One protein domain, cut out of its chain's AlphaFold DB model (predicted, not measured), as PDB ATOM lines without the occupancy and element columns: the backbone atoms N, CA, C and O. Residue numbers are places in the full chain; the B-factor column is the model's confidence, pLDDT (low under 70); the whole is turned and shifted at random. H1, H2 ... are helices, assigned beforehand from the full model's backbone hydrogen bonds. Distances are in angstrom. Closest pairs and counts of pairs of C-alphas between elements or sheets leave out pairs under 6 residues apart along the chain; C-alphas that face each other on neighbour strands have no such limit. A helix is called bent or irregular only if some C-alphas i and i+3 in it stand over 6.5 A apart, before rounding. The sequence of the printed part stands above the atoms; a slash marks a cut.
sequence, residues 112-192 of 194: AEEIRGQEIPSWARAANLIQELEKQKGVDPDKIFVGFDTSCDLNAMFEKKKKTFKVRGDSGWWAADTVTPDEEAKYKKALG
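Overview. This is residues 112 to 192 of the 194 residues of the protein "INCENP_ARK-bind domain-containing protein" of Trichomonas vaginalis (UniProt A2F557). The printed part is an open, flat horseshoe of chain with no packed core, five helices being strung along it and none touching another. H1 lies on one arm, H2 near the bend and the short helices H3 and H4 at the tip of the other arm; from there a long link folds back, and H5 runs past the bend, back toward the side of H1. The printed part has 81 residues with five named helices, in the order H1 H2 H3 H4 H5, and no named strand; the class is all helix, though only 35 residues are in named elements. It is extended, with a radius of gyration of the C-alphas of 19.6 A and spans of 48 by 41 by 22 A.

Arrangement. Residues 112 to 125 hold no named element; within them, residues 114 to 115 pair antiparallel with residues 118 to 119, and residues 114 to 119 stand free. H1, residues 126 to 136, is apart from the other four helices. A tight link of 4 residues leads to H2, residues 141 to 144, which is also apart from the others; its centre is the nearest to the mean of the C-alphas, at 10.9 A. A short link of 9 residues leads to H3, residues 154 to 158, and a tight link of 4 residues to H4, residues 163 to 166. H3 and H4 are close but not clearly touching: their closest C-alphas, those of Leu 154 and Phe 165, are 6.1 A apart. H5, residues 181 to 191, is apart from the other four helices. In H3 and H5 every O i to N i+4 pair is within hydrogen-bond range, in H1 6 of 7; H2 and H4 are too short for such a pair.

Along the chain. H1 begins at C-alpha 126, (-2.079, -45.944, 41.314), and measures 15.0 A from first to last C-alpha. H2, H3 and H4 have 4, 5 and 4 residues; H3 begins at C-alpha 154, (-3.151, -25.201, 11.170). H5 measures 15.4 A and ends at C-alpha 191, (-14.790, -54.861, 22.806). No helix is bent or irregular.

Size, cuts and confidence. The two C-alphas farthest apart, those of Ala 127 and Lys 163, are 48.8 A apart. The printed part has no cut. The link from H4 to H5, residues 167 to 180, is long, with 14 residues; residues 167 to 187, of which 181 to 187 belong to H5, stand free. The mean pLDDT of the printed part is 85.5, and no printed residue is under 70.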
ATOM      1  N   ALA A 112       4.429 -42.572  43.187       81.56
ATOM      2  CA  ALA A 112       5.078 -41.323  43.576       81.56
ATOM      3  C   ALA A 112       4.041 -40.266  44.011       81.56
ATOM      4  O   ALA A 112       3.019 -40.066  43.357       81.56
ATOM      5  N   GLU A 113       4.299 -39.555  45.111       84.50
ATOM      6  CA  GLU A 113       3.441 -38.434  45.531       84.50
ATOM      7  C   GLU A 113       3.688 -37.174  44.696       84.50
ATOM      8  O   GLU A 113       2.813 -36.317  44.592       84.50
ATOM      9  N   GLU A 114       4.863 -37.076  44.080       84.94
ATOM     10  CA  GLU A 114       5.353 -35.924  43.341       84.94
ATOM     11  C   GLU A 114       6.159 -36.410  42.131       84.94
ATOM     12  O   GLU A 114       6.877 -37.402  42.234       84.94
ATOM     13  N   ILE A 115       5.997 -35.739  40.989       80.38
ATOM     14  CA  ILE A 115       6.824 -35.929  39.790       80.38
ATOM     15  C   ILE A 115       7.269 -34.550  39.309       80.38
ATOM     16  O   ILE A 115       6.428 -33.672  39.086       80.38
ATOM     17  N   ARG A 116       8.578 -34.352  39.111       78.25
ATOM     18  CA  ARG A 116       9.159 -33.090  38.593       78.25
ATOM     19  C   ARG A 116       8.770 -31.865  39.429       78.25
ATOM     20  O   ARG A 116       8.486 -30.789  38.892       78.25
ATOM     21  N   GLY A 117       8.717 -32.022  40.747       77.62
ATOM     22  CA  GLY A 117       8.346 -30.917  41.628       77.62
ATOM     23  C   GLY A 117       6.835 -30.617  41.680       77.62
ATOM     24  O   GLY A 117       6.448 -29.529  42.115       77.62
ATOM     25  N   GLN A 118       5.979 -31.496  41.134       82.19
ATOM     26  CA  GLN A 118       4.519 -31.330  41.107       82.19
ATOM     27  C   GLN A 118       3.805 -32.508  41.772       82.19
ATOM     28  O   GLN A 118       3.988 -33.659  41.378       82.19
ATOM     29  N   GLU A 119       2.948 -32.211  42.750       88.31
ATOM     30  CA  GLU A 119       2.166 -33.218  43.476       88.31
ATOM     31  C   GLU A 119       1.199 -33.956  42.543       88.31
ATOM     32  O   GLU A 119       0.346 -33.328  41.915       88.31
ATOM     33  N   ILE A 120       1.247 -35.287  42.498       87.38
ATOM     34  CA  ILE A 120       0.297 -36.079  41.714       87.38
ATOM     35  C   ILE A 120      -1.089 -36.028  42.380       87.38
ATOM     36  O   ILE A 120      -1.241 -36.463  43.533       87.38
ATOM     37  N   PRO A 121      -2.135 -35.576  41.655       88.06
ATOM     38  CA  PRO A 121      -3.501 -35.597  42.155       88.06
ATOM     39  C   PRO A 121      -3.934 -36.995  42.596       88.06
ATOM     40  O   PRO A 121      -3.636 -37.989  41.936       88.06
ATOM     41  N   SER A 122      -4.748 -37.079  43.646       89.88
ATOM     42  CA  SER A 122      -5.199 -38.362  44.203       89.88
ATOM     43  C   SER A 122      -5.911 -39.275  43.196       89.88
ATOM     44  O   SER A 122      -5.853 -40.490  43.348       89.88
ATOM     45  N   TRP A 123      -6.581 -38.724  42.178       90.44
ATOM     46  CA  TRP A 123      -7.250 -39.502  41.126       90.44
ATOM     47  C   TRP A 123      -6.268 -40.148  40.136       90.44
ATOM     48  O   TRP A 123      -6.607 -41.158  39.527       90.44
ATOM     49  N   ALA A 124      -5.069 -39.579  39.988       89.62
ATOM     50  CA  ALA A 124      -4.018 -40.058  39.092       89.62
ATOM     51  C   ALA A 124      -3.019 -41.001  39.792       89.62
ATOM     52  O   ALA A 124      -2.140 -41.548  39.134       89.62
ATOM     53  N   ARG A 125      -3.163 -41.211  41.109       90.25
ATOM     54  CA  ARG A 125      -2.374 -42.176  41.894       90.25
ATOM     55  C   ARG A 125      -2.825 -43.611  41.646       90.25
ATOM     56  O   ARG A 125      -4.006 -43.843  41.366       90.25
ATOM     57  N   ALA A 126      -1.917 -44.573  41.806       88.38
ATOM     58  CA  ALA A 126      -2.079 -45.944  41.314       88.38
ATOM     59  C   ALA A 126      -3.403 -46.596  41.757       88.38
ATOM     60  O   ALA A 126      -4.166 -47.100  40.932       88.38
ATOM     61  N   ALA A 127      -3.727 -46.521  43.051       88.75
ATOM     62  CA  ALA A 127      -4.910 -47.174  43.615       88.75
ATOM     63  C   ALA A 127      -6.241 -46.663  43.029       88.75
ATOM     64  O   ALA A 127      -7.142 -47.460  42.760       88.75
ATOM     65  N   ASN A 128      -6.373 -45.349  42.831       91.25
ATOM     66  CA  ASN A 128      -7.599 -44.746  42.300       91.25
ATOM     67  C   ASN A 128      -7.630 -44.795  40.770       91.25
ATOM     68  O   ASN A 128      -8.687 -45.037  40.186       91.25
ATOM     69  N   LEU A 129      -6.471 -44.621  40.130       92.88
ATOM     70  CA  LEU A 129      -6.329 -44.668  38.682       92.88
ATOM     71  C   LEU A 129      -6.730 -46.040  38.135       92.88
ATOM     72  O   LEU A 129      -7.514 -46.105  37.194       92.88
ATOM     73  N   ILE A 130      -6.266 -47.135  38.750       93.06
ATOM     74  CA  ILE A 130      -6.612 -48.499  38.312       93.06
ATOM     75  C   ILE A 130      -8.129 -48.721  38.359       93.06
ATOM     76  O   ILE A 130      -8.709 -49.194  37.382       93.06
ATOM     77  N   GLN A 131      -8.785 -48.321  39.453       93.62
ATOM     78  CA  GLN A 131     -10.240 -48.456  39.587       93.62
ATOM     79  C   GLN A 131     -10.993 -47.670  38.512       93.62
ATOM     80  O   GLN A 131     -12.029 -48.121  38.025       93.62
ATOM     81  N   GLU A 132     -10.505 -46.485  38.151       93.94
ATOM     82  CA  GLU A 132     -11.156 -45.662  37.138       93.94
ATOM     83  C   GLU A 132     -10.882 -46.174  35.718       93.94
ATOM     84  O   GLU A 132     -11.796 -46.204  34.897       93.94
ATOM     85  N   LEU A 133      -9.675 -46.676  35.441       93.50
ATOM     86  CA  LEU A 133      -9.336 -47.320  34.168       93.50
ATOM     87  C   LEU A 133     -10.188 -48.571  33.917       93.50
ATOM     88  O   LEU A 133     -10.652 -48.787  32.795       93.50
ATOM     89  N   GLU A 134     -10.455 -49.372  34.953       93.75
ATOM     90  CA  GLU A 134     -11.365 -50.519  34.851       93.75
ATOM     91  C   GLU A 134     -12.783 -50.099  34.452       93.75
ATOM     92  O   GLU A 134     -13.405 -50.755  33.612       93.75
ATOM     93  N   LYS A 135     -13.282 -48.980  34.995       91.19
ATOM     94  CA  LYS A 135     -14.588 -48.425  34.611       91.19
ATOM     95  C   LYS A 135     -14.568 -47.882  33.184       91.19
ATOM     96  O   LYS A 135     -15.502 -48.144  32.428       91.19
ATOM     97  N   GLN A 136     -13.512 -47.161  32.802       91.69
ATOM     98  CA  GLN A 136     -13.370 -46.550  31.475       91.69
ATOM     99  C   GLN A 136     -13.249 -47.584  30.351       91.69
ATOM    100  O   GLN A 136     -13.694 -47.320  29.237       91.69
ATOM    101  N   LYS A 137     -12.720 -48.780  30.633       90.06
ATOM    102  CA  LYS A 137     -12.530 -49.855  29.643       90.06
ATOM    103  C   LYS A 137     -13.795 -50.206  28.846       90.06
ATOM    104  O   LYS A 137     -13.691 -50.595  27.686       90.06
ATOM    105  N   GLY A 138     -14.971 -50.122  29.468       87.25
ATOM    106  CA  GLY A 138     -16.256 -50.449  28.837       87.25
ATOM    107  C   GLY A 138     -16.985 -49.252  28.223       87.25
ATOM    108  O   GLY A 138     -18.139 -49.386  27.819       87.25
ATOM    109  N   VAL A 139     -16.364 -48.074  28.207       89.62
ATOM    110  CA  VAL A 139     -17.001 -46.833  27.768       89.62
ATOM    111  C   VAL A 139     -16.651 -46.563  26.308       89.62
ATOM    112  O   VAL A 139     -15.486 -46.555  25.931       89.62
ATOM    113  N   ASP A 140     -17.675 -46.333  25.485       88.56
ATOM    114  CA  ASP A 140     -17.506 -46.005  24.068       88.56
ATOM    115  C   ASP A 140     -17.082 -44.529  23.914       88.56
ATOM    116  O   ASP A 140     -17.895 -43.641  24.215       88.56
ATOM    117  N   PRO A 141     -15.846 -44.234  23.462       88.75
ATOM    118  CA  PRO A 141     -15.370 -42.859  23.319       88.75
ATOM    119  C   PRO A 141     -16.185 -42.065  22.292       88.75
ATOM    120  O   PRO A 141     -16.388 -40.865  22.489       88.75
ATOM    121  N   ASP A 142     -16.741 -42.723  21.268       86.06
ATOM    122  CA  ASP A 142     -17.524 -42.062  20.214       86.06
ATOM    123  C   ASP A 142     -18.842 -41.479  20.748       86.06
ATOM    124  O   ASP A 142     -19.400 -40.544  20.170       86.06
ATOM    125  N   LYS A 143     -19.355 -42.007  21.871       89.19
ATOM    126  CA  LYS A 143     -20.556 -41.475  22.540       89.19
ATOM    127  C   LYS A 143     -20.262 -40.233  23.375       89.19
ATOM    128  O   LYS A 143     -21.180 -39.461  23.646       89.19
ATOM    129  N   ILE A 144     -19.017 -40.066  23.816       90.88
ATOM    130  CA  ILE A 144     -18.592 -38.948  24.667       90.88
ATOM    131  C   ILE A 144     -18.099 -37.793  23.798       90.88
ATOM    132  O   ILE A 144     -18.530 -36.655  23.977       90.88
ATOM    133  N   PHE A 145     -17.224 -38.082  22.836       89.00
ATOM    134  CA  PHE A 145     -16.586 -37.083  21.984       89.00
ATOM    135  C   PHE A 145     -17.331 -36.935  20.655       89.00
ATOM    136  O   PHE A 145     -16.809 -37.213  19.577       89.00
ATOM    137  N   VAL A 146     -18.588 -36.494  20.735       88.06
ATOM    138  CA  VAL A 146     -19.424 -36.271  19.548       88.06
ATOM    139  C   VAL A 146     -18.997 -35.014  18.790       88.06
ATOM    140  O   VAL A 146     -18.739 -33.971  19.386       88.06
ATOM    141  N   GLY A 147     -18.964 -35.097  17.457       83.50
ATOM    142  CA  GLY A 147     -18.644 -33.950  16.601       83.50
ATOM    143  C   GLY A 147     -17.193 -33.476  16.705       83.50
ATOM    144  O   GLY A 147     -16.923 -32.309  16.442       83.50
ATOM    145  N   PHE A 148     -16.272 -34.355  17.111       81.62
ATOM    146  CA  PHE A 148     -14.852 -34.037  17.123       81.62
ATOM    147  C   PHE A 148     -14.294 -34.044  15.697       81.62
ATOM    148  O   PHE A 148     -14.441 -35.026  14.965       81.62
ATOM    149  N   ASP A 149     -13.645 -32.951  15.302       80.94
ATOM    150  CA  ASP A 149     -13.000 -32.869  14.000       80.94
ATOM    151  C   ASP A 149     -11.784 -33.801  13.965       80.94
ATOM    152  O   ASP A 149     -10.842 -33.675  14.747       80.94
ATOM    153  N   THR A 150     -11.755 -34.715  12.999       79.75
ATOM    154  CA  THR A 150     -10.596 -35.592  12.752       79.75
ATOM    155  C   THR A 150      -9.429 -34.855  12.086       79.75
ATOM    156  O   THR A 150      -8.376 -35.437  11.828       79.75
ATOM    157  N   SER A 151      -9.604 -33.564  11.795       82.75
ATOM    158  CA  SER A 151      -8.616 -32.712  11.145       82.75
ATOM    159  C   SER A 151      -8.313 -31.483  11.996       82.75
ATOM    160  O   SER A 151      -9.187 -30.950  12.669       82.75
ATOM    161  N   CYS A 152      -7.071 -31.008  11.935       84.94
ATOM    162  CA  CYS A 152      -6.640 -29.791  12.615       84.94
ATOM    163  C   CYS A 152      -6.325 -28.705  11.578       84.94
ATOM    164  O   CYS A 152      -5.422 -28.877  10.749       84.94
ATOM    165  N   ASP A 153      -7.053 -27.582  11.614       87.81
ATOM    166  CA  ASP A 153      -6.735 -26.426  10.772       87.81
ATOM    167  C   ASP A 153      -5.561 -25.639  11.361       87.81
ATOM    168  O   ASP A 153      -5.696 -24.801  12.255       87.81
ATOM    169  N   LEU A 154      -4.385 -25.877  10.785       89.44
ATOM    170  CA  LEU A 154      -3.151 -25.201  11.170       89.44
ATOM    171  C   LEU A 154      -3.208 -23.683  10.939       89.44
ATOM    172  O   LEU A 154      -2.495 -22.942  11.617       89.44
ATOM    173  N   ASN A 155      -4.026 -23.188  10.001       88.75
ATOM    174  CA  ASN A 155      -4.131 -21.741   9.788       88.75
ATOM    175  C   ASN A 155      -4.865 -21.067  10.944       88.75
ATOM    176  O   ASN A 155      -4.451 -19.986  11.360       88.75
ATOM    177  N   ALA A 156      -5.928 -21.701  11.444       89.69
ATOM    178  CA  ALA A 156      -6.651 -21.243  12.621       89.69
ATOM    179  C   ALA A 156      -5.785 -21.373  13.881       89.69
ATOM    180  O   ALA A 156      -5.676 -20.417  14.639       89.69
ATOM    181  N   MET A 157      -5.095 -22.506  14.059       90.38
ATOM    182  CA  MET A 157      -4.273 -22.768  15.249       90.38
ATOM    183  C   MET A 157      -3.096 -21.793  15.409       90.38
ATOM    184  O   MET A 157      -2.760 -21.409  16.525       90.38
ATOM    185  N   PHE A 158      -2.450 -21.401  14.306       92.44
ATOM    186  CA  PHE A 158      -1.267 -20.529  14.338       92.44
ATOM    187  C   PHE A 158      -1.534 -19.092  13.880       92.44
ATOM    188  O   PHE A 158      -0.577 -18.320  13.769       92.44
ATOM    189  N   GLU A 159      -2.783 -18.759  13.535       89.06
ATOM    190  CA  GLU A 159      -3.211 -17.463  12.976       89.06
ATOM    191  C   GLU A 159      -2.354 -16.994  11.780       89.06
ATOM    192  O   GLU A 159      -2.193 -15.806  11.492       89.06
ATOM    193  N   LYS A 160      -1.754 -17.947  11.060       90.38
ATOM    194  CA  LYS A 160      -0.766 -17.703  10.004       90.38
ATOM    195  C   LYS A 160      -1.100 -18.548   8.792       90.38
ATOM    196  O   LYS A 160      -1.361 -19.739   8.898       90.38
ATOM    197  N   LYS A 161      -1.007 -17.943   7.608       85.94
ATOM    198  CA  LYS A 161      -1.190 -18.648   6.337       85.94
ATOM    199  C   LYS A 161       0.170 -19.051   5.785       85.94
ATOM    200  O   LYS A 161       0.962 -18.191   5.402       85.94
ATOM    201  N   LYS A 162       0.446 -20.354   5.720       86.19
ATOM    202  CA  LYS A 162       1.659 -20.898   5.085       86.19
ATOM    203  C   LYS A 162       1.285 -21.920   4.020       86.19
ATOM    204  O   LYS A 162       0.393 -22.738   4.215       86.19
ATOM    205  N   LYS A 163       2.010 -21.923   2.896       82.94
ATOM    206  CA  LYS A 163       1.798 -22.897   1.807       82.94
ATOM    207  C   LYS A 163       1.978 -24.343   2.291       82.94
ATOM    208  O   LYS A 163       1.243 -25.224   1.856       82.94
ATOM    209  N   THR A 164       2.895 -24.559   3.233       82.44
ATOM    210  CA  THR A 164       3.162 -25.857   3.871       82.44
ATOM    211  C   THR A 164       1.995 -26.384   4.705       82.44
ATOM    212  O   THR A 164       1.923 -27.581   4.936       82.44
ATOM    213  N   PHE A 165       1.061 -25.528   5.135       84.88
ATOM    214  CA  PHE A 165      -0.127 -25.969   5.876       84.88
ATOM    215  C   PHE A 165      -1.178 -26.614   4.965       84.88
ATOM    216  O   PHE A 165      -1.978 -27.417   5.432       84.88
ATOM    217  N   LYS A 166      -1.166 -26.286   3.663       76.00
ATOM    218  CA  LYS A 166      -2.130 -26.788   2.671       76.00
ATOM    219  C   LYS A 166      -1.544 -27.849   1.740       76.00
ATOM    220  O   LYS A 166      -2.254 -28.756   1.324       76.00
ATOM    221  N   VAL A 167      -0.274 -27.712   1.364       74.81
ATOM    222  CA  VAL A 167       0.385 -28.632   0.432       74.81
ATOM    223  C   VAL A 167       1.041 -29.750   1.231       74.81
ATOM    224  O   VAL A 167       2.055 -29.522   1.887       74.81
ATOM    225  N   ARG A 168       0.463 -30.949   1.155       74.81
ATOM    226  CA  ARG A 168       1.078 -32.187   1.643       74.81
ATOM    227  C   ARG A 168       1.505 -33.039   0.447       74.81
ATOM    228  O   ARG A 168       0.892 -32.954  -0.615       74.81
ATOM    229  N   GLY A 169       2.590 -33.791   0.618       75.81
ATOM    230  CA  GLY A 169       2.996 -34.832  -0.326       75.81
ATOM    231  C   GLY A 169       2.113 -36.075  -0.186       75.81
ATOM    232  O   GLY A 169       0.960 -35.991   0.231       75.81
ATOM    233  N   ASP A 170       2.683 -37.236  -0.472       77.44
ATOM    234  CA  ASP A 170       2.089 -38.559  -0.231       77.44
ATOM    235  C   ASP A 170       1.573 -38.770   1.207       77.44
ATOM    236  O   ASP A 170       0.480 -39.294   1.393       77.44
ATOM    237  N   SER A 171       2.274 -38.249   2.219       78.94
ATOM    238  CA  SER A 171       1.871 -38.282   3.641       78.94
ATOM    239  C   SER A 171       0.548 -37.567   3.969       78.94
ATOM    240  O   SER A 171       0.076 -37.604   5.108       78.94
ATOM    241  N   GLY A 172      -0.047 -36.860   3.005       75.25
ATOM    242  CA  GLY A 172      -1.369 -36.251   3.136       75.25
ATOM    243  C   GLY A 172      -2.530 -37.160   2.731       75.25
ATOM    244  O   GLY A 172      -3.677 -36.775   2.954       75.25
ATOM    245  N   TRP A 173      -2.272 -38.328   2.137       75.06
ATOM    246  CA  TRP A 173      -3.320 -39.178   1.573       75.06
ATOM    247  C   TRP A 173      -3.829 -40.237   2.563       75.06
ATOM    248  O   TRP A 173      -3.656 -41.430   2.366       75.06
ATOM    249  N   TRP A 174      -4.561 -39.791   3.583       76.88
ATOM    250  CA  TRP A 174      -5.159 -40.671   4.603       76.88
ATOM    251  C   TRP A 174      -6.479 -41.328   4.180       76.88
ATOM    252  O   TRP A 174      -6.988 -42.195   4.873       76.88
ATOM    253  N   ALA A 175      -7.056 -40.932   3.039       71.69
ATOM    254  CA  ALA A 175      -8.349 -41.448   2.576       71.69
ATOM    255  C   ALA A 175      -8.351 -42.959   2.266       71.69
ATOM    256  O   ALA A 175      -9.420 -43.553   2.199       71.69
ATOM    257  N   ALA A 176      -7.180 -43.567   2.046       70.81
ATOM    258  CA  ALA A 176      -7.044 -45.016   1.891       70.81
ATOM    259  C   ALA A 176      -6.844 -45.749   3.233       70.81
ATOM    260  O   ALA A 176      -7.042 -46.958   3.285       70.81
ATOM    261  N   ASP A 177      -6.499 -45.017   4.298       75.75
ATOM    262  CA  ASP A 177      -6.164 -45.553   5.623       75.75
ATOM    263  C   ASP A 177      -7.327 -45.424   6.622       75.75
ATOM    264  O   ASP A 177      -7.216 -45.836   7.777       75.75
ATOM    265  N   THR A 178      -8.452 -44.828   6.211       80.62
ATOM    266  CA  THR A 178      -9.634 -44.723   7.069       80.62
ATOM    267  C   THR A 178     -10.238 -46.100   7.300       80.62
ATOM    268  O   THR A 178     -10.496 -46.831   6.343       80.62
ATOM    269  N   VAL A 179     -10.516 -46.412   8.564       82.19
ATOM    270  CA  VAL A 179     -11.204 -47.640   8.965       82.19
ATOM    271  C   VAL A 179     -12.564 -47.709   8.273       82.19
ATOM    272  O   VAL A 179     -13.298 -46.721   8.194       82.19
ATOM    273  N   THR A 180     -12.892 -48.874   7.729       85.75
ATOM    274  CA  THR A 180     -14.195 -49.090   7.101       85.75
ATOM    275  C   THR A 180     -15.286 -49.282   8.163       85.75
ATOM    276  O   THR A 180     -15.015 -49.835   9.231       85.75
ATOM    277  N   PRO A 181     -16.553 -48.920   7.884       85.56
ATOM    278  CA  PRO A 181     -17.647 -49.108   8.844       85.56
ATOM    279  C   PRO A 181     -17.808 -50.563   9.323       85.56
ATOM    280  O   PRO A 181     -18.206 -50.814  10.461       85.56
ATOM    281  N   ASP A 182     -17.467 -51.534   8.471       88.06
ATOM    282  CA  ASP A 182     -17.494 -52.958   8.815       88.06
ATOM    283  C   ASP A 182     -16.399 -53.329   9.832       88.06
ATOM    284  O   ASP A 182     -16.631 -54.125  10.749       88.06
ATOM    285  N   GLU A 183     -15.207 -52.742   9.701       89.06
ATOM    286  CA  GLU A 183     -14.108 -52.907  10.656       89.06
ATOM    287  C   GLU A 183     -14.435 -52.251  11.996       89.06
ATOM    288  O   GLU A 183     -14.220 -52.875  13.039       89.06
ATOM    289  N   GLU A 184     -15.034 -51.056  11.981       88.06
ATOM    290  CA  GLU A 184     -15.525 -50.389  13.191       88.06
ATOM    291  C   GLU A 184     -16.556 -51.258  13.920       88.06
ATOM    292  O   GLU A 184     -16.431 -51.506  15.122       88.06
ATOM    293  N   ALA A 185     -17.548 -51.793  13.199       87.62
ATOM    294  CA  ALA A 185     -18.573 -52.658  13.781       87.62
ATOM    295  C   ALA A 185     -17.973 -53.943  14.378       87.62
ATOM    296  O   ALA A 185     -18.341 -54.362  15.483       87.62
ATOM    297  N   LYS A 186     -17.016 -54.562  13.678       90.44
ATOM    298  CA  LYS A 186     -16.303 -55.751  14.164       90.44
ATOM    299  C   LYS A 186     -15.481 -55.441  15.416       90.44
ATOM    300  O   LYS A 186     -15.488 -56.246  16.351       90.44
ATOM    301  N   TYR A 187     -14.807 -54.295  15.447       87.81
ATOM    302  CA  TYR A 187     -14.005 -53.852  16.583       87.81
ATOM    303  C   TYR A 187     -14.873 -53.568  17.813       87.81
ATOM    304  O   TYR A 187     -14.630 -54.135  18.880       87.81
ATOM    305  N   LYS A 188     -15.956 -52.798  17.655       87.19
ATOM    306  CA  LYS A 188     -16.901 -52.511  18.746       87.19
ATOM    307  C   LYS A 188     -17.519 -53.792  19.313       87.19
ATOM    308  O   LYS A 188     -17.635 -53.931  20.530       87.19
ATOM    309  N   LYS A 189     -17.835 -54.769  18.456       88.25
ATOM    310  CA  LYS A 189     -18.313 -56.092  18.887       88.25
ATOM    311  C   LYS A 189     -17.259 -56.871  19.682       88.25
ATOM    312  O   LYS A 189     -17.606 -57.509  20.671       88.25
ATOM    313  N   ALA A 190     -15.989 -56.831  19.274       87.06
ATOM    314  CA  ALA A 190     -14.902 -57.497  19.996       87.06
ATOM    315  C   ALA A 190     -14.656 -56.885  21.386       87.06
ATOM    316  O   ALA A 190     -14.305 -57.607  22.316       87.06
ATOM    317  N   LEU A 191     -14.881 -55.576  21.531       84.12
ATOM    318  CA  LEU A 191     -14.790 -54.861  22.806       84.12
ATOM    319  C   LEU A 191     -16.050 -54.967  23.683       84.12
ATOM    320  O   LEU A 191     -16.017 -54.538  24.833       84.12
ATOM    321  N   GLY A 192     -17.150 -55.533  23.175       81.88
ATOM    322  CA  GLY A 192     -18.417 -55.623  23.909       81.88
ATOM    323  C   GLY A 192     -19.166 -54.290  24.035       81.88
ATOM    324  O   GLY A 192     -19.947 -54.116  24.966       81.88
TER     325      GLY A 192